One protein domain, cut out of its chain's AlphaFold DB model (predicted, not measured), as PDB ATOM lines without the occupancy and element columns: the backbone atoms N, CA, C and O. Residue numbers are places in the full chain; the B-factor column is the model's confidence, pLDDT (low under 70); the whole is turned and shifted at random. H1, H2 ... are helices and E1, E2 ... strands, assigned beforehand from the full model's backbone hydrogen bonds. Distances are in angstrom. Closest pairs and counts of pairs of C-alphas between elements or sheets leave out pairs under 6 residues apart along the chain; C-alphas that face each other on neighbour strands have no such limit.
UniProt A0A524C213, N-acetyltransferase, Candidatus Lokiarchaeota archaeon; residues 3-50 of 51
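AT A GLANCE: This is residues 3 to 50 of the 51 residues of the protein "N-acetyltransferase" of Candidatus Lokiarchaeota archaeon (UniProt A0A524C213). Look for a long two-stranded hairpin, E1 and E2, with one helix, H1, carried on beyond its open end as an arm. Hairpin and helix together make a rod, and residues 40 to 50, of which 40 to 49 belong to H1, stick out free. The printed part has 48 residues, with two named strands and then one named helix along the chain; the sheet, in the order E1 - E2, is antiparallel, and the class is mixed, helices and strands. It is extended, with a radius of gyration of the C-alphas of 16.8 A, and spans 52 by 18 by 12 A.

IN THESE COORDINATES: Start at Glu 3 and go on to C-alpha 8 at (167.898, 146.313, 128.816), where strand E1 begins; it holds residues 8 to 19, 24.7 A from first to last C-alpha, and bends by 75 degrees at residue 14. Strand E2, residues 22 to 30, measures 25.3 A. Find C-alpha 33 at (169.086, 158.369, 126.812); from there helix H1, residues 33 to 49, runs 24.8 A to C-alpha 49 at (191.481, 153.829, 117.162).

HOW THE PARTS SIT: E1 and E2 are a hairpin, antiparallel at 157 degrees between their directions. Their closest C-alphas that face each other are those of Tyr 18 and Tyr 23, 4.4 A apart. Look at N 8 and O 30, 2.8 A apart, and at N 24 and O 17, also 2.8 A, both pairs within hydrogen-bond range. E1 and H1 are apart. In H1, 12 of 13 O i to N i+4 pairs are within hydrogen-bond range.

THE WHOLE: The C-alphas farthest apart are those of Gly 21 and Glu 49, at 52.9 A. The printed part has no cut, and both links, E1 to E2 and E2 to H1, are tight. The mean pLDDT of the printed part is 89.1; look for values under 70 at residues 47 to 50.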
ATOM      1  N   GLU A   3     168.301 142.982 123.078       86.19
ATOM      2  CA  GLU A   3     169.512 143.019 123.923       86.19
ATOM      3  C   GLU A   3     170.808 143.146 123.113       86.19
ATOM      4  O   GLU A   3     171.730 143.837 123.535       86.19
ATOM      5  N   LYS A   4     170.861 142.553 121.908       86.38
ATOM      6  CA  LYS A   4     172.015 142.685 120.999       86.38
ATOM      7  C   LYS A   4     172.188 144.117 120.488       86.38
ATOM      8  O   LYS A   4     173.298 144.509 120.164       86.38
ATOM      9  N   ILE A   5     171.095 144.879 120.430       84.56
ATOM     10  CA  ILE A   5     171.058 146.285 119.996       84.56
ATOM     11  C   ILE A   5     171.206 147.227 121.214       84.56
ATOM     12  O   ILE A   5     171.183 148.446 121.087       84.56
ATOM     13  N   GLY A   6     171.396 146.680 122.420       85.44
ATOM     14  CA  GLY A   6     171.699 147.455 123.623       85.44
ATOM     15  C   GLY A   6     170.494 147.812 124.492       85.44
ATOM     16  O   GLY A   6     170.664 148.531 125.478       85.44
ATOM     17  N   PHE A   7     169.297 147.296 124.206       93.19
ATOM     18  CA  PHE A   7     168.163 147.418 125.126       93.19
ATOM     19  C   PHE A   7     168.392 146.581 126.395       93.19
ATOM     20  O   PHE A   7     169.023 145.524 126.360       93.19
ATOM     21  N   LYS A   8     167.895 147.049 127.544       93.19
ATOM     22  CA  LYS A   8     167.898 146.313 128.816       93.19
ATOM     23  C   LYS A   8     166.595 145.540 128.952       93.19
ATOM     24  O   LYS A   8     165.539 146.122 128.747       93.19
ATOM     25  N   PHE A   9     166.664 144.264 129.312       94.94
ATOM     26  CA  PHE A   9     165.477 143.512 129.705       94.94
ATOM     27  C   PHE A   9     164.969 143.989 131.071       94.94
ATOM     28  O   PHE A   9     165.767 144.169 131.992       94.94
ATOM     29  N   GLU A  10     163.658 144.193 131.190       95.88
ATOM     30  CA  GLU A  10     163.021 144.650 132.433       95.88
ATOM     31  C   GLU A  10     162.129 143.588 133.071       95.88
ATOM     32  O   GLU A  10     162.016 143.551 134.293       95.88
ATOM     33  N   GLY A  11     161.523 142.706 132.275       96.94
ATOM     34  CA  GLY A  11     160.663 141.650 132.797       96.94
ATOM     35  C   GLY A  11     159.705 141.082 131.759       96.94
ATOM     36  O   GLY A  11     159.687 141.507 130.601       96.94
ATOM     37  N   ILE A  12     158.914 140.104 132.195       97.69
ATOM     38  CA  ILE A  12     157.788 139.555 131.438       97.69
ATOM     39  C   ILE A  12     156.502 140.082 132.074       97.69
ATOM     40  O   ILE A  12     156.372 140.067 133.294       97.69
ATOM     41  N   LEU A  13     155.587 140.568 131.244       97.50
ATOM     42  CA  LEU A  13     154.222 140.902 131.632       97.50
ATOM     43  C   LEU A  13     153.327 139.765 131.179       97.50
ATOM     44  O   LEU A  13     153.280 139.479 129.981       97.50
ATOM     45  N   GLU A  14     152.664 139.116 132.122       97.31
ATOM     46  CA  GLU A  14     151.805 137.976 131.824       97.31
ATOM     47  C   GLU A  14     150.458 138.451 131.269       97.31
ATOM     48  O   GLU A  14     149.848 139.366 131.823       97.31
ATOM     49  N   GLN A  15     150.001 137.830 130.179       96.00
ATOM     50  CA  GLN A  15     148.682 138.049 129.564       96.00
ATOM     51  C   GLN A  15     148.335 139.520 129.252       96.00
ATOM     52  O   GLN A  15     147.172 139.917 129.290       96.00
ATOM     53  N   GLU A  16     149.332 140.336 128.906       96.50
ATOM     54  CA  GLU A  16     149.154 141.783 128.707       96.50
ATOM     55  C   GLU A  16     148.277 142.118 127.485       96.50
ATOM     56  O   GLU A  16     147.497 143.069 127.518       96.50
ATOM     57  N   PHE A  17     148.381 141.344 126.395       97.06
ATOM     58  CA  PHE A  17     147.614 141.597 125.169       97.06
ATOM     59  C   PHE A  17     146.865 140.365 124.683       97.06
ATOM     60  O   PHE A  17     147.399 139.260 124.687       97.06
ATOM     61  N   TYR A  18     145.653 140.591 124.175       96.62
ATOM     62  CA  TYR A  18     144.867 139.590 123.464       96.62
ATOM     63  C   TYR A  18     145.087 139.738 121.955       96.62
ATOM     64  O   TYR A  18     144.714 140.755 121.367       96.62
ATOM     65  N   VAL A  19     145.722 138.745 121.336       96.75
ATOM     66  CA  VAL A  19     146.102 138.753 119.916       96.75
ATOM     67  C   VAL A  19     145.761 137.395 119.309       96.75
ATOM     68  O   VAL A  19     146.104 136.359 119.873       96.75
ATOM     69  N   ASP A  20     145.071 137.401 118.165       96.38
ATOM     70  CA  ASP A  20     144.677 136.195 117.416       96.38
ATOM     71  C   ASP A  20     143.943 135.130 118.251       96.38
ATOM     72  O   ASP A  20     144.116 133.927 118.058       96.38
ATOM     73  N   GLY A  21     143.087 135.574 119.175       97.38
ATOM     74  CA  GLY A  21     142.252 134.676 119.972       97.38
ATOM     75  C   GLY A  21     142.902 134.154 121.257       97.38
ATOM     76  O   GLY A  21     142.319 133.291 121.907       97.38
ATOM     77  N   ASP A  22     144.086 134.648 121.624       97.62
ATOM     78  CA  ASP A  22     144.830 134.181 122.794       97.62
ATOM     79  C   ASP A  22     145.520 135.338 123.536       97.62
ATOM     80  O   ASP A  22     145.911 136.341 122.933       97.62
ATOM     81  N   TYR A  23     145.685 135.194 124.851       97.94
ATOM     82  CA  TYR A  23     146.457 136.138 125.655       97.94
ATOM     83  C   TYR A  23     147.949 135.833 125.534       97.94
ATOM     84  O   TYR A  23     148.383 134.688 125.656       97.94
ATOM     85  N   LYS A  24     148.754 136.866 125.288       97.00
ATOM     86  CA  LYS A  24     150.197 136.747 125.080       97.00
ATOM     87  C   LYS A  24     150.975 137.497 126.147       97.00
ATOM     88  O   LYS A  24     150.704 138.664 126.436       97.00
ATOM     89  N   ASP A  25     152.007 136.831 126.644       97.62
ATOM     90  CA  ASP A  25     152.997 137.442 127.517       97.62
ATOM     91  C   ASP A  25     153.944 138.336 126.714       97.62
ATOM     92  O   ASP A  25     154.354 138.010 125.594       97.62
ATOM     93  N   VAL A  26     154.351 139.456 127.307       96.31
ATOM     94  CA  VAL A  26     155.227 140.433 126.656       96.31
ATOM     95  C   VAL A  26     156.535 140.584 127.405       96.31
ATOM     96  O   VAL A  26     156.572 140.882 128.595       96.31
ATOM     97  N   ARG A  27     157.642 140.469 126.669       96.44
ATOM     98  CA  ARG A  27     158.973 140.823 127.171       96.44
ATOM     99  C   ARG A  27     159.164 142.334 127.079       96.44
ATOM    100  O   ARG A  27     159.228 142.885 125.980       96.44
ATOM    101  N   ARG A  28     159.289 142.996 128.227       96.62
ATOM    102  CA  ARG A  28     159.528 144.436 128.322       96.62
ATOM    103  C   ARG A  28     161.021 144.741 128.267       96.62
ATOM    104  O   ARG A  28     161.835 144.085 128.923       96.62
ATOM    105  N   TYR A  29     161.361 145.763 127.489       96.31
ATOM    106  CA  TYR A  29     162.722 146.245 127.314       96.31
ATOM    107  C   TYR A  29     162.772 147.772 127.360       96.31
ATOM    108  O   TYR A  29     161.846 148.426 126.886       96.31
ATOM    109  N   SER A  30     163.884 148.332 127.833       94.62
ATOM    110  CA  SER A  30     164.121 149.778 127.844       94.62
ATOM    111  C   SER A  30     165.463 150.168 127.229       94.62
ATOM    112  O   SER A  30     166.445 149.420 127.260       94.62
ATOM    113  N   TYR A  31     165.509 151.366 126.649       93.25
ATOM    114  CA  TYR A  31     166.730 151.995 126.158       93.25
ATOM    115  C   TYR A  31     166.738 153.456 126.586       93.25
ATOM    116  O   TYR A  31     165.957 154.268 126.096       93.25
ATOM    117  N   THR A  32     167.576 153.772 127.570       91.25
ATOM    118  CA  THR A  32     167.622 155.108 128.160       91.25
ATOM    119  C   THR A  32     168.532 156.030 127.359       91.25
ATOM    120  O   THR A  32     169.484 155.594 126.708       91.25
ATOM    121  N   LYS A  33     168.261 157.336 127.447       90.44
ATOM    122  CA  LYS A  33     169.086 158.369 126.812       90.44
ATOM    123  C   LYS A  33     170.547 158.289 127.262       90.44
ATOM    124  O   LYS A  33     171.432 158.394 126.420       90.44
ATOM    125  N   ASP A  34     170.806 158.054 128.545       88.38
ATOM    126  CA  ASP A  34     172.174 157.939 129.066       88.38
ATOM    127  C   ASP A  34     172.930 156.784 128.407       88.38
ATOM    128  O   ASP A  34     174.047 156.958 127.922       88.38
ATOM    129  N   ARG A  35     172.267 155.630 128.269       85.56
ATOM    130  CA  ARG A  35     172.837 154.453 127.608       85.56
ATOM    131  C   ARG A  35     173.087 154.688 126.120       85.56
ATOM    132  O   ARG A  35     174.092 154.228 125.586       85.56
ATOM    133  N   TRP A  36     172.210 155.440 125.457       87.62
ATOM    134  CA  TRP A  36     172.439 155.873 124.080       87.62
ATOM    135  C   TRP A  36     173.683 156.753 123.952       87.62
ATOM    136  O   TRP A  36     174.522 156.502 123.088       87.62
ATOM    137  N   MET A  37     173.839 157.740 124.837       90.00
ATOM    138  CA  MET A  37     174.998 158.634 124.829       90.00
ATOM    139  C   MET A  37     176.308 157.888 125.118       90.00
ATOM    140  O   MET A  37     177.328 158.187 124.501       90.00
ATOM    141  N   GLU A  38     176.299 156.905 126.021       86.56
ATOM    142  CA  GLU A  38     177.454 156.033 126.272       86.56
ATOM    143  C   GLU A  38     177.827 155.192 125.051       86.56
ATOM    144  O   GLU A  38     179.004 155.099 124.704       86.56
ATOM    145  N   ASN A  39     176.837 154.582 124.395       84.00
ATOM    146  CA  ASN A  39     177.068 153.766 123.207       84.00
ATOM    147  C   ASN A  39     177.624 154.612 122.060       84.00
ATOM    148  O   ASN A  39     178.617 154.219 121.456       84.00
ATOM    149  N   LYS A  40     177.073 155.812 121.845       85.31
ATOM    150  CA  LYS A  40     177.559 156.743 120.824       85.31
ATOM    151  C   LYS A  40     179.023 157.138 121.051       85.31
ATOM    152  O   LYS A  40     179.828 157.068 120.133       85.31
ATOM    153  N   LYS A  41     179.402 157.468 122.292       85.94
ATOM    154  CA  LYS A  41     180.804 157.772 122.642       85.94
ATOM    155  C   LYS A  41     181.745 156.588 122.399       85.94
ATOM    156  O   LYS A  41     182.889 156.783 122.006       85.94
ATOM    157  N   LYS A  42     181.289 155.357 122.655       83.19
ATOM    158  CA  LYS A  42     182.082 154.144 122.388       83.19
ATOM    159  C   LYS A  42     182.302 153.921 120.896       83.19
ATOM    160  O   LYS A  42     183.382 153.480 120.524       83.19
ATOM    161  N   GLU A  43     181.302 154.200 120.065       83.00
ATOM    162  CA  GLU A  43     181.433 154.120 118.606       83.00
ATOM    163  C   GLU A  43     182.414 155.177 118.082       83.00
ATOM    164  O   GLU A  43     183.366 154.821 117.395       83.00
ATOM    165  N   GLU A  44     182.284 156.431 118.527       80.06
ATOM    166  CA  GLU A  44     183.203 157.524 118.167       80.06
ATOM    167  C   GLU A  44     184.661 157.250 118.587       80.06
ATOM    168  O   GLU A  44     185.597 157.673 117.912       80.06
ATOM    169  N   ASN A  45     184.883 156.548 119.704       76.62
ATOM    170  CA  ASN A  45     186.230 156.168 120.138       76.62
ATOM    171  C   ASN A  45     186.815 155.022 119.300       76.62
ATOM    172  O   ASN A  45     188.000 155.061 118.991       76.62
ATOM    173  N   LYS A  46     185.999 154.039 118.896       74.12
ATOM    174  CA  LYS A  46     186.452 152.936 118.033       74.12
ATOM    175  C   LYS A  46     186.871 153.413 116.647       74.12
ATOM    176  O   LYS A  46     187.814 152.863 116.095       74.12
ATOM    177  N   GLU A  47     186.188 154.416 116.099       66.00
ATOM    178  CA  GLU A  47     186.570 155.019 114.815       66.00
ATOM    179  C   GLU A  47     187.934 155.716 114.900       66.00
ATOM    180  O   GLU A  47     188.731 155.602 113.981       66.00
ATOM    181  N   LYS A  48     188.252 156.358 116.031       66.06
ATOM    182  CA  LYS A  48     189.546 157.031 116.245       66.06
ATOM    183  C   LYS A  48     190.718 156.089 116.516       66.06
ATOM    184  O   LYS A  48     191.857 156.512 116.386       66.06
ATOM    185  N   GLU A  49     190.454 154.863 116.962       61.47
ATOM    186  CA  GLU A  49     191.481 153.829 117.162       61.47
ATOM    187  C   GLU A  49     191.746 153.007 115.886       61.47
ATOM    188  O   GLU A  49     192.693 152.223 115.855       61.47
ATOM    189  N   ALA A  50     190.901 153.153 114.860       61.00
ATOM    190  CA  ALA A  50     190.993 152.432 113.590       61.00
ATOM    191  C   ALA A  50     191.635 153.249 112.446       61.00
ATOM    192  O   ALA A  50     191.881 152.674 111.383       61.00
TER     193      ALA A  50